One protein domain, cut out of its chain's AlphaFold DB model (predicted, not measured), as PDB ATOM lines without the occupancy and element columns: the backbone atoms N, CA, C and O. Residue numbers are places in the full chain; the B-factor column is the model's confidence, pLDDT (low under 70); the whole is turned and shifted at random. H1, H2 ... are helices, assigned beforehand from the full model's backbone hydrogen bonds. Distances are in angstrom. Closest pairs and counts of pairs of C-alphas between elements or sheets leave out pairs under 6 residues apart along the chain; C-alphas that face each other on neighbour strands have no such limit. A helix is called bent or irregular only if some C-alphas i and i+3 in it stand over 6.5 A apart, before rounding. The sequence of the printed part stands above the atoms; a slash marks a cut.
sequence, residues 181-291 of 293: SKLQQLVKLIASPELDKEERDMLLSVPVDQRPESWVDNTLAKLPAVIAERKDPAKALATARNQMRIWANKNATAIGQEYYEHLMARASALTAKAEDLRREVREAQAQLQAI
ATOM      1  N   SER A 181     -28.337   4.745 -43.321       80.12
ATOM      2  CA  SER A 181     -29.365   4.531 -42.295       80.12
ATOM      3  C   SER A 181     -30.380   5.684 -42.199       80.12
ATOM      4  O   SER A 181     -31.587   5.442 -42.123       80.12
ATOM      5  N   LYS A 182     -29.920   6.943 -42.272       81.50
ATOM      6  CA  LYS A 182     -30.789   8.134 -42.243       81.50
ATOM      7  C   LYS A 182     -31.684   8.188 -43.483       81.50
ATOM      8  O   LYS A 182     -32.869   8.501 -43.384       81.50
ATOM      9  N   LEU A 183     -31.139   7.814 -44.642       80.75
ATOM     10  CA  LEU A 183     -31.882   7.757 -45.904       80.75
ATOM     11  C   LEU A 183     -32.993   6.699 -45.854       80.75
ATOM     12  O   LEU A 183     -34.129   6.983 -46.234       80.75
ATOM     13  N   GLN A 184     -32.712   5.510 -45.312       81.75
ATOM     14  CA  GLN A 184     -33.718   4.456 -45.130       81.75
ATOM     15  C   GLN A 184     -34.837   4.877 -44.163       81.75
ATOM     16  O   GLN A 184     -36.019   4.649 -44.439       81.75
ATOM     17  N   GLN A 185     -34.487   5.530 -43.047       83.56
ATOM     18  CA  GLN A 185     -35.472   6.080 -42.108       83.56
ATOM     19  C   GLN A 185     -36.359   7.137 -42.772       83.56
ATOM     20  O   GLN A 185     -37.578   7.123 -42.590       83.56
ATOM     21  N   LEU A 186     -35.771   8.016 -43.583       83.94
ATOM     22  CA  LEU A 186     -36.505   9.058 -44.288       83.94
ATOM     23  C   LEU A 186     -37.474   8.470 -45.321       83.94
ATOM     24  O   LEU A 186     -38.641   8.853 -45.348       83.94
ATOM     25  N   VAL A 187     -37.031   7.494 -46.119       84.94
ATOM     26  CA  VAL A 187     -37.895   6.792 -47.086       84.94
ATOM     27  C   VAL A 187     -39.088   6.138 -46.382       84.94
ATOM     28  O   VAL A 187     -40.218   6.244 -46.859       84.94
ATOM     29  N   LYS A 188     -38.872   5.533 -45.206       85.69
ATOM     30  CA  LYS A 188     -39.949   4.946 -44.396       85.69
ATOM     31  C   LYS A 188     -40.968   5.989 -43.922       85.69
ATOM     32  O   LYS A 188     -42.162   5.702 -43.908       85.69
ATOM     33  N   LEU A 189     -40.515   7.181 -43.534       84.56
ATOM     34  CA  LEU A 189     -41.400   8.266 -43.099       84.56
ATOM     35  C   LEU A 189     -42.181   8.873 -44.271       84.56
ATOM     36  O   LEU A 189     -43.376   9.116 -44.138       84.56
ATOM     37  N   ILE A 190     -41.541   9.054 -45.431       83.62
ATOM     38  CA  ILE A 190     -42.200   9.543 -46.654       83.62
ATOM     39  C   ILE A 190     -43.278   8.558 -47.131       83.62
ATOM     40  O   ILE A 190     -44.324   8.976 -47.620       83.62
ATOM     41  N   ALA A 191     -43.066   7.253 -46.943       82.62
ATOM     42  CA  ALA A 191     -44.036   6.212 -47.286       82.62
ATOM     43  C   ALA A 191     -45.253   6.137 -46.335       82.62
ATOM     44  O   ALA A 191     -46.123   5.288 -46.530       82.62
ATOM     45  N   SER A 192     -45.337   6.989 -45.307       81.50
ATOM     46  CA  SER A 192     -46.473   7.008 -44.383       81.50
ATOM     47  C   SER A 192     -47.790   7.362 -45.104       81.50
ATOM     48  O   SER A 192     -47.805   8.277 -45.937       81.50
ATOM     49  N   PRO A 193     -48.914   6.688 -44.780       77.81
ATOM     50  CA  PRO A 193     -50.225   7.010 -45.349       77.81
ATOM     51  C   PRO A 193     -50.754   8.381 -44.898       77.81
ATOM     52  O   PRO A 193     -51.613   8.938 -45.566       77.81
ATOM     53  N   GLU A 194     -50.206   8.935 -43.812       79.38
ATOM     54  CA  GLU A 194     -50.590  10.235 -43.238       79.38
ATOM     55  C   GLU A 194     -50.050  11.437 -44.035       79.38
ATOM     56  O   GLU A 194     -50.412  12.591 -43.781       79.38
ATOM     57  N   LEU A 195     -49.139  11.192 -44.982       78.56
ATOM     58  CA  LEU A 195     -48.757  12.186 -45.979       78.56
ATOM     59  C   LEU A 195     -49.680  12.074 -47.189       78.56
ATOM     60  O   LEU A 195     -49.911  10.989 -47.727       78.56
ATOM     61  N   ASP A 196     -50.164  13.214 -47.658       75.50
ATOM     62  CA  ASP A 196     -50.910  13.299 -48.899       75.50
ATOM     63  C   ASP A 196     -49.992  13.082 -50.109       75.50
ATOM     64  O   ASP A 196     -48.768  13.244 -50.059       75.50
ATOM     65  N   LYS A 197     -50.603  12.659 -51.218       75.44
ATOM     66  CA  LYS A 197     -49.893  12.250 -52.435       75.44
ATOM     67  C   LYS A 197     -48.964  13.349 -52.964       75.44
ATOM     68  O   LYS A 197     -47.819  13.062 -53.283       75.44
ATOM     69  N   GLU A 198     -49.439  14.588 -52.976       71.81
ATOM     70  CA  GLU A 198     -48.691  15.746 -53.477       71.81
ATOM     71  C   GLU A 198     -47.451  16.065 -52.628       71.81
ATOM     72  O   GLU A 198     -46.399  16.393 -53.171       71.81
ATOM     73  N   GLU A 199     -47.520  15.918 -51.300       73.25
ATOM     74  CA  GLU A 199     -46.353  16.128 -50.432       73.25
ATOM     75  C   GLU A 199     -45.323  15.013 -50.570       73.25
ATOM     76  O   GLU A 199     -44.120  15.283 -50.542       73.25
ATOM     77  N   ARG A 200     -45.773  13.767 -50.764       80.00
ATOM     78  CA  ARG A 200     -44.863  12.661 -51.090       80.00
ATOM     79  C   ARG A 200     -44.142  12.924 -52.404       80.00
ATOM     80  O   ARG A 200     -42.922  12.792 -52.450       80.00
ATOM     81  N   ASP A 201     -44.874  13.350 -53.427       79.00
ATOM     82  CA  ASP A 201     -44.308  13.669 -54.736       79.00
ATOM     83  C   ASP A 201     -43.325  14.853 -54.643       79.00
ATOM     84  O   ASP A 201     -42.244  14.811 -55.228       79.00
ATOM     85  N   MET A 202     -43.618  15.867 -53.818       78.75
ATOM     86  CA  MET A 202     -42.706  16.989 -53.563       78.75
ATOM     87  C   MET A 202     -41.430  16.556 -52.825       78.75
ATOM     88  O   MET A 202     -40.329  16.968 -53.199       78.75
ATOM     89  N   LEU A 203     -41.538  15.717 -51.791       79.12
ATOM     90  CA  LEU A 203     -40.372  15.211 -51.057       79.12
ATOM     91  C   LEU A 203     -39.496  14.308 -51.942       79.12
ATOM     92  O   LEU A 203     -38.267  14.353 -51.831       79.12
ATOM     93  N   LEU A 204     -40.116  13.572 -52.867       81.00
ATOM     94  CA  LEU A 204     -39.463  12.689 -53.836       81.00
ATOM     95  C   LEU A 204     -39.080  13.373 -55.160       81.00
ATOM     96  O   LEU A 204     -38.539  12.707 -56.039       81.00
ATOM     97  N   SER A 205     -39.310  14.684 -55.299       78.69
ATOM     98  CA  SER A 205     -38.958  15.455 -56.507       78.69
ATOM     99  C   SER A 205     -37.469  15.393 -56.855       78.69
ATOM    100  O   SER A 205     -37.100  15.415 -58.026       78.69
ATOM    101  N   VAL A 206     -36.616  15.282 -55.834       80.06
ATOM    102  CA  VAL A 206     -35.185  15.008 -55.969       80.06
ATOM    103  C   VAL A 206     -34.905  13.681 -55.268       80.06
ATOM    104  O   VAL A 206     -35.350  13.518 -54.122       80.06
ATOM    105  N   PRO A 207     -34.167  12.755 -55.910       80.06
ATOM    106  CA  PRO A 207     -33.786  11.488 -55.304       80.06
ATOM    107  C   PRO A 207     -33.158  11.691 -53.919       80.06
ATOM    108  O   PRO A 207     -32.322  12.572 -53.716       80.06
ATOM    109  N   VAL A 208     -33.606  10.902 -52.941       73.44
ATOM    110  CA  VAL A 208     -33.247  11.065 -51.520       73.44
ATOM    111  C   VAL A 208     -31.736  10.886 -51.298       73.44
ATOM    112  O   VAL A 208     -31.157  11.564 -50.457       73.44
ATOM    113  N   ASP A 209     -31.089  10.059 -52.119       72.62
ATOM    114  CA  ASP A 209     -29.641   9.814 -52.194       72.62
ATOM    115  C   ASP A 209     -28.817  11.010 -52.702       72.62
ATOM    116  O   ASP A 209     -27.608  11.070 -52.475       72.62
ATOM    117  N   GLN A 210     -29.459  11.974 -53.364       78.69
ATOM    118  CA  GLN A 210     -28.823  13.192 -53.875       78.69
ATOM    119  C   GLN A 210     -29.034  14.399 -52.949       78.69
ATOM    120  O   GLN A 210     -28.602  15.509 -53.262       78.69
ATOM    121  N   ARG A 211     -29.712  14.215 -51.808       79.06
ATOM    122  CA  ARG A 211     -29.997  15.292 -50.853       79.06
ATOM    123  C   ARG A 211     -28.791  15.543 -49.934       79.06
ATOM    124  O   ARG A 211     -28.157  14.587 -49.486       79.06
ATOM    125  N   PRO A 212     -28.502  16.811 -49.592       83.81
ATOM    126  CA  PRO A 212     -27.467  17.130 -48.617       83.81
ATOM    127  C   PRO A 212     -27.875  16.649 -47.219       83.81
ATOM    128  O   PRO A 212     -29.060  16.667 -46.869       83.81
ATOM    129  N   GLU A 213     -26.895  16.274 -46.397       81.25
ATOM    130  CA  GLU A 213     -27.141  15.750 -45.046       81.25
ATOM    131  C   GLU A 213     -27.933  16.724 -44.162       81.25
ATOM    132  O   GLU A 213     -28.882  16.324 -43.489       81.25
ATOM    133  N   SER A 214     -27.652  18.024 -44.270       83.12
ATOM    134  CA  SER A 214     -28.379  19.071 -43.542       83.12
ATOM    135  C   SER A 214     -29.879  19.104 -43.859       83.12
ATOM    136  O   SER A 214     -30.695  19.424 -42.992       83.12
ATOM    137  N   TRP A 215     -30.278  18.763 -45.086       86.12
ATOM    138  CA  TRP A 215     -31.689  18.679 -45.457       86.12
ATOM    139  C   TRP A 215     -32.329  17.403 -44.908       86.12
ATOM    140  O   TRP A 215     -33.448  17.456 -44.392       86.12
ATOM    141  N   VAL A 216     -31.613  16.275 -44.978       82.06
ATOM    142  CA  VAL A 216     -32.076  14.985 -44.446       82.06
ATOM    143  C   VAL A 216     -32.323  15.093 -42.943       82.06
ATOM    144  O   VAL A 216     -33.407  14.739 -42.488       82.06
ATOM    145  N   ASP A 217     -31.394  15.679 -42.190       83.25
ATOM    146  CA  ASP A 217     -31.514  15.849 -40.738       83.25
ATOM    147  C   ASP A 217     -32.671  16.783 -40.355       83.25
ATOM    148  O   ASP A 217     -33.485  16.459 -39.487       83.25
ATOM    149  N   ASN A 218     -32.823  17.911 -41.057       84.69
ATOM    150  CA  ASN A 218     -33.951  18.823 -40.845       84.69
ATOM    151  C   ASN A 218     -35.304  18.161 -41.139       84.69
ATOM    152  O   ASN A 218     -36.298  18.431 -40.458       84.69
ATOM    153  N   THR A 219     -35.352  17.311 -42.160       82.94
ATOM    154  CA  THR A 219     -36.577  16.615 -42.558       82.94
ATOM    155  C   THR A 219     -36.892  15.491 -41.577       82.94
ATOM    156  O   THR A 219     -38.031  15.392 -41.128       82.94
ATOM    157  N   LEU A 220     -35.896  14.711 -41.148       85.88
ATOM    158  CA  LEU A 220     -36.043  13.689 -40.108       85.88
ATOM    159  C   LEU A 220     -36.462  14.273 -38.754       85.88
ATOM    160  O   LEU A 220     -37.205  13.621 -38.026       85.88
ATOM    161  N   ALA A 221     -36.055  15.501 -38.426       86.31
ATOM    162  CA  ALA A 221     -36.488  16.173 -37.204       86.31
ATOM    163  C   ALA A 221     -37.964  16.621 -37.253       86.31
ATOM    164  O   ALA A 221     -38.669  16.556 -36.247       86.31
ATOM    165  N   LYS A 222     -38.450  17.080 -38.416       84.88
ATOM    166  CA  LYS A 222     -39.786  17.695 -38.557       84.88
ATOM    167  C   LYS A 222     -40.871  16.707 -38.981       84.88
ATOM    168  O   LYS A 222     -41.998  16.777 -38.493       84.88
ATOM    169  N   LEU A 223     -40.548  15.785 -39.885       83.88
ATOM    170  CA  LEU A 223     -41.510  14.894 -40.531       83.88
ATOM    171  C   LEU A 223     -42.231  13.944 -39.551       83.88
ATOM    172  O   LEU A 223     -43.444  13.788 -39.689       83.88
ATOM    173  N   PRO A 224     -41.580  13.371 -38.517       85.12
ATOM    174  CA  PRO A 224     -42.271  12.552 -37.519       85.12
ATOM    175  C   PRO A 224     -43.330  13.322 -36.725       85.12
ATOM    176  O   PRO A 224     -44.400  12.777 -36.459       85.12
ATOM    177  N   ALA A 225     -43.062  14.586 -36.376       82.81
ATOM    178  CA  ALA A 225     -44.018  15.432 -35.663       82.81
ATOM    179  C   ALA A 225     -45.246  15.728 -36.534       82.81
ATOM    180  O   ALA A 225     -46.378  15.591 -36.073       82.81
ATOM    181  N   VAL A 226     -45.021  16.026 -37.818       82.25
ATOM    182  CA  VAL A 226     -46.088  16.244 -38.806       82.25
ATOM    183  C   VAL A 226     -46.939  14.984 -38.994       82.25
ATOM    184  O   VAL A 226     -48.164  15.068 -39.004       82.25
ATOM    185  N   ILE A 227     -46.317  13.806 -39.097       83.50
ATOM    186  CA  ILE A 227     -47.038  12.528 -39.207       83.50
ATOM    187  C   ILE A 227     -47.855  12.255 -37.938       83.50
ATOM    188  O   ILE A 227     -49.013  11.857 -38.027       83.50
ATOM    189  N   ALA A 228     -47.281  12.477 -36.752       81.88
ATOM    190  CA  ALA A 228     -47.972  12.259 -35.482       81.88
ATOM    191  C   ALA A 228     -49.185  13.185 -35.305       81.88
ATOM    192  O   ALA A 228     -50.218  12.753 -34.800       81.88
ATOM    193  N   GLU A 229     -49.074  14.434 -35.751       81.00
ATOM    194  CA  GLU A 229     -50.165  15.406 -35.739       81.00
ATOM    195  C   GLU A 229     -51.314  15.004 -36.679       81.00
ATOM    196  O   GLU A 229     -52.482  15.220 -36.365       81.00
ATOM    197  N   ARG A 230     -50.983  14.387 -37.819       79.75
ATOM    198  CA  ARG A 230     -51.944  14.028 -38.871       79.75
ATOM    199  C   ARG A 230     -52.743  12.761 -38.602       79.75
ATOM    200  O   ARG A 230     -53.861  12.669 -39.094       79.75
ATOM    201  N   LYS A 231     -52.234  11.877 -37.740       83.50
ATOM    202  CA  LYS A 231     -52.983  10.713 -37.237       83.50
ATOM    203  C   LYS A 231     -54.297  11.095 -36.549       83.50
ATOM    204  O   LYS A 231     -55.203  10.272 -36.467       83.50
ATOM    205  N   ASP A 232     -54.386  12.311 -36.010       84.62
ATOM    206  CA  ASP A 232     -55.604  12.838 -35.401       84.62
ATOM    207  C   ASP A 232     -56.329  13.758 -36.404       84.62
ATOM    208  O   ASP A 232     -55.848  14.863 -36.686       84.62
ATOM    209  N   PRO A 233     -57.501  13.355 -36.933       80.75
ATOM    210  CA  PRO A 233     -58.198  14.114 -37.969       80.75
ATOM    211  C   PRO A 233     -58.654  15.499 -37.486       80.75
ATOM    212  O   PRO A 233     -58.707  16.441 -38.282       80.75
ATOM    213  N   ALA A 234     -58.950  15.660 -36.191       83.44
ATOM    214  CA  ALA A 234     -59.385  16.937 -35.634       83.44
ATOM    215  C   ALA A 234     -58.218  17.930 -35.543       83.44
ATOM    216  O   ALA A 234     -58.363  19.096 -35.927       83.44
ATOM    217  N   LYS A 235     -57.043  17.462 -35.100       85.38
ATOM    218  CA  LYS A 235     -55.819  18.278 -35.075       85.38
ATOM    219  C   LYS A 235     -55.341  18.606 -36.483       85.38
ATOM    220  O   LYS A 235     -55.064  19.770 -36.762       85.38
ATOM    221  N   ALA A 236     -55.349  17.628 -37.389       84.69
ATOM    222  CA  ALA A 236     -54.979  17.825 -38.787       84.69
ATOM    223  C   ALA A 236     -55.805  18.939 -39.454       84.69
ATOM    224  O   ALA A 236     -55.248  19.785 -40.162       84.69
ATOM    225  N   LEU A 237     -57.121  18.958 -39.200       86.56
ATOM    226  CA  LEU A 237     -58.035  19.976 -39.711       86.56
ATOM    227  C   LEU A 237     -57.800  21.342 -39.059       86.56
ATOM    228  O   LEU A 237     -57.754  22.352 -39.761       86.56
ATOM    229  N   ALA A 238     -57.626  21.391 -37.735       87.00
ATOM    230  CA  ALA A 238     -57.340  22.632 -37.019       87.00
ATOM    231  C   ALA A 238     -56.044  23.292 -37.520       87.00
ATOM    232  O   ALA A 238     -56.025  24.496 -37.791       87.00
ATOM    233  N   THR A 239     -54.988  22.507 -37.729       87.69
ATOM    234  CA  THR A 239     -53.725  23.016 -38.264       87.69
ATOM    235  C   THR A 239     -53.853  23.470 -39.708       87.69
ATOM    236  O   THR A 239     -53.360  24.546 -40.035       87.69
ATOM    237  N   ALA A 240     -54.551  22.720 -40.568       87.00
ATOM    238  CA  ALA A 240     -54.766  23.127 -41.959       87.00
ATOM    239  C   ALA A 240     -55.524  24.467 -42.050       87.00
ATOM    240  O   ALA A 240     -55.127  25.359 -42.798       87.00
ATOM    241  N   ARG A 241     -56.556  24.657 -41.215       90.38
ATOM    242  CA  ARG A 241     -57.281  25.934 -41.100       90.38
ATOM    243  C   ARG A 241     -56.374  27.072 -40.636       90.38
ATOM    244  O   ARG A 241     -56.418  28.161 -41.205       90.38
ATOM    245  N   ASN A 242     -55.543  26.834 -39.623       90.62
ATOM    246  CA  ASN A 242     -54.609  27.845 -39.128       90.62
ATOM    247  C   ASN A 242     -53.546  28.202 -40.171       90.62
ATOM    248  O   ASN A 242     -53.272  29.383 -40.366       90.62
ATOM    249  N   GLN A 243     -52.996  27.219 -40.885       89.25
ATOM    250  CA  GLN A 243     -52.045  27.449 -41.975       89.25
ATOM    251  C   GLN A 243     -52.660  28.304 -43.085       89.25
ATOM    252  O   GLN A 243     -52.037  29.278 -43.507       89.25
ATOM    253  N   MET A 244     -53.896  28.001 -43.496       90.31
ATOM    254  CA  MET A 244     -54.620  28.792 -44.494       90.31
ATOM    255  C   MET A 244     -54.830  30.238 -44.038       90.31
ATOM    256  O   MET A 244     -54.525  31.161 -44.787       90.31
ATOM    257  N   ARG A 245     -55.265  30.456 -42.789       90.94
ATOM    258  CA  ARG A 245     -55.453  31.806 -42.226       90.94
ATOM    259  C   ARG A 245     -54.152  32.595 -42.142       90.94
ATOM    260  O   ARG A 245     -54.112  33.756 -42.536       90.94
ATOM    261  N   ILE A 246     -53.088  31.971 -41.634       90.94
ATOM    262  CA  ILE A 246     -51.768  32.606 -41.521       90.94
ATOM    263  C   ILE A 246     -51.269  33.010 -42.907       90.94
ATOM    264  O   ILE A 246     -50.783  34.127 -43.085       90.94
ATOM    265  N   TRP A 247     -51.416  32.124 -43.894       91.38
ATOM    266  CA  TRP A 247     -50.995  32.407 -45.257       91.38
ATOM    267  C   TRP A 247     -51.827  33.519 -45.906       91.38
ATOM    268  O   TRP A 247     -51.247  34.453 -46.462       91.38
ATOM    269  N   ALA A 248     -53.155  33.469 -45.785       89.69
ATOM    270  CA  ALA A 248     -54.052  34.494 -46.314       89.69
ATOM    271  C   ALA A 248     -53.752  35.872 -45.704       89.69
ATOM    272  O   ALA A 248     -53.609  36.846 -46.435       89.69
ATOM    273  N   ASN A 249     -53.554  35.950 -44.382       90.69
ATOM    274  CA  ASN A 249     -53.205  37.201 -43.701       90.69
ATOM    275  C   ASN A 249     -51.849  37.756 -44.154       90.69
ATOM    276  O   ASN A 249     -51.707  38.962 -44.332       90.69
ATOM    277  N   LYS A 250     -50.852  36.887 -44.361       91.06
ATOM    278  CA  LYS A 250     -49.519  37.305 -44.808       91.06
ATOM    279  C   LYS A 250     -49.527  37.875 -46.231       91.06
ATOM    280  O   LYS A 250     -48.721  38.751 -46.521       91.06
ATOM    281  N   ASN A 251     -50.409  37.382 -47.100       89.38
ATOM    282  CA  ASN A 251     -50.442  37.738 -48.522       89.38
ATOM    283  C   ASN A 251     -51.684  38.554 -48.916       89.38
ATOM    284  O   ASN A 251     -51.957  38.701 -50.103       89.38
ATOM    285  N   ALA A 252     -52.422  39.096 -47.940       86.94
ATOM    286  CA  ALA A 252     -53.701  39.775 -48.158       86.94
ATOM    287  C   ALA A 252     -53.613  40.926 -49.175       86.94
ATOM    288  O   ALA A 252     -54.524  41.122 -49.973       86.94
ATOM    289  N   THR A 253     -52.496  41.657 -49.188       85.06
ATOM    290  CA  THR A 253     -52.260  42.764 -50.125       85.06
ATOM    291  C   THR A 253     -51.983  42.306 -51.556       85.06
ATOM    292  O   THR A 253     -52.240  43.065 -52.484       85.06
ATOM    293  N   ALA A 254     -51.468  41.088 -51.748       84.69
ATOM    294  CA  ALA A 254     -51.017  40.594 -53.048       84.69
ATOM    295  C   ALA A 254     -52.076  39.761 -53.789       84.69
ATOM    296  O   ALA A 254     -52.100  39.755 -55.014       84.69
ATOM    297  N   ILE A 255     -52.957  39.068 -53.061       84.44
ATOM    298  CA  ILE A 255     -53.980  38.179 -53.644       84.44
ATOM    299  C   ILE A 255     -55.316  38.878 -53.950       84.44
ATOM    300  O   ILE A 255     -56.156  38.313 -54.645       84.44
ATOM    301  N   GLY A 256     -55.523  40.092 -53.429       87.12
ATOM    302  CA  GLY A 256     -56.779  40.834 -53.556       87.12
ATOM    303  C   GLY A 256     -57.845  40.434 -52.527       87.12
ATOM    304  O   GLY A 256     -57.826  39.345 -51.949       87.12
ATOM    305  N   GLN A 257     -58.792  41.345 -52.284       87.62
ATOM    306  CA  GLN A 257     -59.778  41.212 -51.206       87.62
ATOM    307  C   GLN A 257     -60.758  40.047 -51.422       87.62
ATOM    308  O   GLN A 257     -61.031  39.303 -50.485       87.62
ATOM    309  N   GLU A 258     -61.222  39.824 -52.655       86.38
ATOM    310  CA  GLU A 258     -62.157  38.732 -52.969       86.38
ATOM    311  C   GLU A 258     -61.543  37.348 -52.710       86.38
ATOM    312  O   GLU A 258     -62.173  36.467 -52.119       86.38
ATOM    313  N   TYR A 259     -60.280  37.155 -53.101       87.25
ATOM    314  CA  TYR A 259     -59.590  35.882 -52.904       87.25
ATOM    315  C   TYR A 259     -59.231  35.649 -51.431       87.25
ATOM    316  O   TYR A 259     -59.327  34.526 -50.928       87.25
ATOM    317  N   TYR A 260     -58.882  36.716 -50.708       89.62
ATOM    318  CA  TYR A 260     -58.702  36.676 -49.258       89.62
ATOM    319  C   TYR A 260     -59.985  36.228 -48.535       89.62
ATOM    320  O   TYR A 260     -59.941  35.309 -47.713       89.62
ATOM    321  N   GLU A 261     -61.133  36.822 -48.868       90.56
ATOM    322  CA  GLU A 261     -62.428  36.467 -48.276       90.56
ATOM    323  C   GLU A 261     -62.820  35.016 -48.589       90.56
ATOM    324  O   GLU A 261     -63.262  34.290 -47.692       90.56
ATOM    325  N   HIS A 262     -62.565  34.549 -49.816       90.06
ATOM    326  CA  HIS A 262     -62.767  33.152 -50.201       90.06
ATOM    327  C   HIS A 262     -61.950  32.183 -49.327       90.06
ATOM    328  O   HIS A 262     -62.509  31.235 -48.766       90.06
ATOM    329  N   LEU A 263     -60.648  32.432 -49.141       89.44
ATOM    330  CA  LEU A 263     -59.794  31.582 -48.299       89.44
ATOM    331  C   LEU A 263     -60.230  31.600 -46.828       89.44
ATOM    332  O   LEU A 263     -60.223  30.565 -46.157       89.44
ATOM    333  N   MET A 264     -60.669  32.751 -46.316       90.38
ATOM    334  CA  MET A 264     -61.173  32.859 -44.944       90.38
ATOM    335  C   MET A 264     -62.493  32.098 -44.748       90.38
ATOM    336  O   MET A 264     -62.667  31.439 -43.716       90.38
ATOM    337  N   ALA A 265     -63.386  32.119 -45.742       90.56
ATOM    338  CA  ALA A 265     -64.620  31.335 -45.745       90.56
ATOM    339  C   ALA A 265     -64.345  29.822 -45.835       90.56
ATOM    340  O   ALA A 265     -64.964  29.026 -45.126       90.56
ATOM    341  N   ARG A 266     -63.365  29.401 -46.643       90.50
ATOM    342  CA  ARG A 266     -62.932  27.993 -46.707       90.50
ATOM    343  C   ARG A 266     -62.331  27.523 -45.385       90.50
ATOM    344  O   ARG A 266     -62.678  26.443 -44.907       90.50
ATOM    345  N   ALA A 267     -61.527  28.355 -44.726       88.69
ATOM    346  CA  ALA A 267     -60.956  28.040 -43.418       88.69
ATOM    347  C   ALA A 267     -62.009  27.906 -42.297       88.69
ATOM    348  O   ALA A 267     -61.743  27.247 -41.288       88.69
ATOM    349  N   SER A 268     -63.188  28.521 -42.424       87.56
ATOM    350  CA  SER A 268     -64.290  28.391 -41.456       87.56
ATOM    351  C   SER A 268     -65.319  27.315 -41.830       87.56
ATOM    352  O   SER A 268     -66.131  26.937 -40.984       87.56
ATOM    353  N   ALA A 269     -65.260  26.764 -43.046       89.38
ATOM    354  CA  ALA A 269     -66.214  25.773 -43.526       89.38
ATOM    355  C   ALA A 269     -66.185  24.472 -42.703       89.38
ATOM    356  O   ALA A 269     -65.134  23.864 -42.469       89.38
ATOM    357  N   LEU A 270     -67.370  24.013 -42.295       78.94
ATOM    358  CA  LEU A 270     -67.572  22.794 -41.499       78.94
ATOM    359  C   LEU A 270     -67.364  21.504 -42.307       78.94
ATOM    360  O   LEU A 270     -66.996  20.484 -41.737       78.94
ATOM    361  N   THR A 271     -67.569  21.558 -43.623       83.50
ATOM    362  CA  THR A 271     -67.462  20.412 -44.543       83.50
ATOM    363  C   THR A 271     -66.068  20.236 -45.147       83.50
ATOM    364  O   THR A 271     -65.849  19.311 -45.927       83.50
ATOM    365  N   ALA A 272     -65.118  21.116 -44.818       84.00
ATOM    366  CA  ALA A 272     -63.776  21.070 -45.382       84.00
ATOM    367  C   ALA A 272     -62.956  19.904 -44.810       84.00
ATOM    368  O   ALA A 272     -62.919  19.690 -43.597       84.00
ATOM    369  N   LYS A 273     -62.250  19.187 -45.689       86.88
ATOM    370  CA  LYS A 273     -61.235  18.200 -45.304       86.88
ATOM    371  C   LYS A 273     -59.879  18.886 -45.153       86.88
ATOM    372  O   LYS A 273     -59.577  19.843 -45.862       86.88
ATOM    373  N   ALA A 274     -59.040  18.370 -44.255       84.31
ATOM    374  CA  ALA A 274     -57.704  18.920 -44.018       84.31
ATOM    375  C   ALA A 274     -56.824  18.903 -45.284       84.31
ATOM    376  O   ALA A 274     -56.052  19.832 -45.506       84.31
ATOM    377  N   GLU A 275     -56.967  17.870 -46.116       83.69
ATOM    378  CA  GLU A 275     -56.241  17.717 -47.384       83.69
ATOM    379  C   GLU A 275     -56.621  18.799 -48.400       83.69
ATOM    380  O   GLU A 275     -55.742  19.446 -48.965       83.69
ATOM    381  N   ASP A 276     -57.922  19.052 -48.575       86.19
ATOM    382  CA  ASP A 276     -58.420  20.045 -49.532       86.19
ATOM    383  C   ASP A 276     -57.945  21.459 -49.172       86.19
ATOM    384  O   ASP A 276     -57.493  22.199 -50.042       86.19
ATOM    385  N   LEU A 277     -57.960  21.812 -47.880       87.19
ATOM    386  CA  LEU A 277     -57.462  23.111 -47.419       87.19
ATOM    387  C   LEU A 277     -55.960  23.281 -47.689       87.19
ATOM    388  O   LEU A 277     -55.517  24.364 -48.061       87.19
ATOM    389  N   ARG A 278     -55.158  22.224 -47.518       85.75
ATOM    390  CA  ARG A 278     -53.717  22.287 -47.811       85.75
ATOM    391  C   ARG A 278     -53.454  22.428 -49.306       85.75
ATOM    392  O   ARG A 278     -52.591  23.221 -49.676       85.75
ATOM    393  N   ARG A 279     -54.208  21.711 -50.146       86.50
ATOM    394  CA  ARG A 279     -54.121  21.832 -51.607       86.50
ATOM    395  C   ARG A 279     -54.436  23.258 -52.060       86.50
ATOM    396  O   ARG A 279     -53.623  23.852 -52.757       86.50
ATOM    397  N   GLU A 280     -55.528  23.844 -51.572       87.81
ATOM    398  CA  GLU A 280     -55.911  25.227 -51.900       87.81
ATOM    399  C   GLU A 280     -54.831  26.247 -51.498       87.81
ATOM    400  O   GLU A 280     -54.508  27.149 -52.268       87.81
ATOM    401  N   VAL A 281     -54.202  26.089 -50.326       87.94
ATOM    402  CA  VAL A 281     -53.092  26.969 -49.907       87.94
ATOM    403  C   VAL A 281     -51.874  26.828 -50.826       87.94
ATOM    404  O   VAL A 281     -51.206  27.825 -51.103       87.94
ATOM    405  N   ARG A 282     -51.564  25.618 -51.307       85.75
ATOM    406  CA  ARG A 282     -50.457  25.400 -52.257       85.75
ATOM    407  C   ARG A 282     -50.757  25.997 -53.623       85.75
ATOM    408  O   ARG A 282     -49.884  26.641 -54.194       85.75
ATOM    409  N   GLU A 283     -51.968  25.805 -54.132       86.75
ATOM    410  CA  GLU A 283     -52.414  26.414 -55.388       86.75
ATOM    411  C   GLU A 283     -52.305  27.939 -55.307       86.75
ATOM    412  O   GLU A 283     -51.725  28.566 -56.192       86.75
ATOM    413  N   ALA A 284     -52.748  28.523 -54.192       85.06
ATOM    414  CA  ALA A 284     -52.626  29.951 -53.933       85.06
ATOM    415  C   ALA A 284     -51.156  30.419 -53.856       85.06
ATOM    416  O   ALA A 284     -50.804  31.472 -54.389       85.06
ATOM    417  N   GLN A 285     -50.267  29.626 -53.245       87.06
ATOM    418  CA  GLN A 285     -48.821  29.888 -53.239       87.06
ATOM    419  C   GLN A 285     -48.210  29.848 -54.638       87.06
ATOM    420  O   GLN A 285     -47.420  30.728 -54.980       87.06
ATOM    421  N   ALA A 286     -48.571  28.848 -55.440       85.19
ATOM    422  CA  ALA A 286     -48.076  28.692 -56.801       85.19
ATOM    423  C   ALA A 286     -48.556  29.836 -57.704       85.19
ATOM    424  O   ALA A 286     -47.765  30.377 -58.472       85.19
ATOM    425  N   GLN A 287     -49.819  30.255 -57.566       83.88
ATOM    426  CA  GLN A 287     -50.365  31.409 -58.283       83.88
ATOM    427  C   GLN A 287     -49.619  32.695 -57.928       83.88
ATOM    428  O   GLN A 287     -49.257  33.446 -58.828       83.88
ATOM    429  N   LEU A 288     -49.313  32.915 -56.646       82.56
ATOM    430  CA  LEU A 288     -48.550  34.085 -56.216       82.56
ATOM    431  C   LEU A 288     -47.109  34.080 -56.761       82.56
ATOM    432  O   LEU A 288     -46.601  35.127 -57.145       82.56
ATOM    433  N   GLN A 289     -46.455  32.916 -56.819       78.00
ATOM    434  CA  GLN A 289     -45.106  32.775 -57.390       78.00
ATOM    435  C   GLN A 289     -45.073  32.911 -58.920       78.00
ATOM    436  O   GLN A 289     -44.024  33.226 -59.476       78.00
ATOM    437  N   ALA A 290     -46.197  32.665 -59.598       73.88
ATOM    438  CA  ALA A 290     -46.322  32.771 -61.049       73.88
ATOM    439  C   ALA A 290     -46.557  34.207 -61.545       73.88
ATOM    440  O   ALA A 290     -46.481  34.439 -62.751       73.88
ATOM    441  N   ILE A 291     -46.834  35.164 -60.652       67.69
ATOM    442  CA  ILE A 291     -46.937  36.584 -60.998       67.69
ATOM    443  C   ILE A 291     -45.505  37.141 -61.063       67.69
ATOM    444  O   ILE A 291     -44.859  37.247 -60.017       67.69
TER     445      ILE A 291
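This is residues 181 to 291 of the 293 residues of an uncharacterized protein of Hymenobacter sp. 92R-1 (UniProt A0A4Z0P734). Two groups of helices are joined at one corner, where the long helices H3 and H4 meet end to end as a V. The arm with H4 is a three-helix bundle, H4, H6 and H7 set in a triangle, with the short H5 at one end; the arm with H3 is looser, with H1 packed on H3 and H2 reaching near H7 of the bundle. The printed part has 111 residues with seven named helices, H1 to H7 in chain order, and no named strand; the class is all helix. It is only just compact, close to loose, with a radius of gyration of the C-alphas of 15.7 A and spans of 48 by 33 by 19 A.

H4, residues 233 to 250, is the hub, touching three helices. With H6, residues 257 to 268, and H7, residues 274 to 289, it forms an up and down bundle, each helix running against the one before it. Residues 241 to 249 of H4 touch H6 at a shallow tilt of 16 degrees, opposite ways; the closest C-alphas, of Arg 241 and Ala 267, are 4.8 A apart. H4 touches residues 274 to 281 of H7 at a shallow tilt of 21 degrees, the same way, with the C-alphas of Leu 237 and Ala 274 closest at 4.4 A. H6 and H7 are close but not clearly touching; their closest C-alphas, of Ala 267 and Leu 277, are 7.2 A apart. H5, residues 252 to 255, and H4 meet only through their link. H3, residues 213 to 230, and H4 only just touch, only at the corner, with 3 pairs of C-alphas within 8 A, Arg 230 and Ala 236 closest at 4.9 A, at a steep tilt of 60 degrees. H1, residues 181 to 190, touches residues 216 to 224 of H3 at a tilt of 36 degrees, only just steep, with the C-alphas of Leu 186 and Leu 220 closest at 6.3 A. H2, residues 197 to 203, and H7 are near each other, with 6 pairs of C-alphas within 10 A. Every O i to N i+4 pair is within hydrogen-bond range in H1, H2, H4, H6 and H7, against 12 of 14 in H3; H5 is too short for such a pair.

H1 begins at C-alpha 181, (-29.365, 4.531, -42.295). H3 measures 25.6 A from first to last C-alpha, with a kink of 28 degrees near residue 222; it is irregular, but only just, with C-alphas 221 and 224 6.8 A apart. H4 measures 25.7 A and begins at C-alpha 233, (-58.198, 14.114, -37.969). H6 measures 16.7 A, and H7, 23.0 A, ends at C-alpha 289, (-45.106, 32.775, -57.390). The shorter helices are H1 at 14.5 A, H2 at 10.1 A and H5 at 5.7 A.

The two C-alphas farthest apart, of Ser 181 and Glu 258, are 48.6 A apart. The printed part has no cut. The links from H3 to H4, H4 to H5, H5 to H6 and H6 to H7 are tight, and those from H1 to H2 and H2 to H3 are short. The mean pLDDT of the printed part is 84.0, and residue 291 alone is under 70.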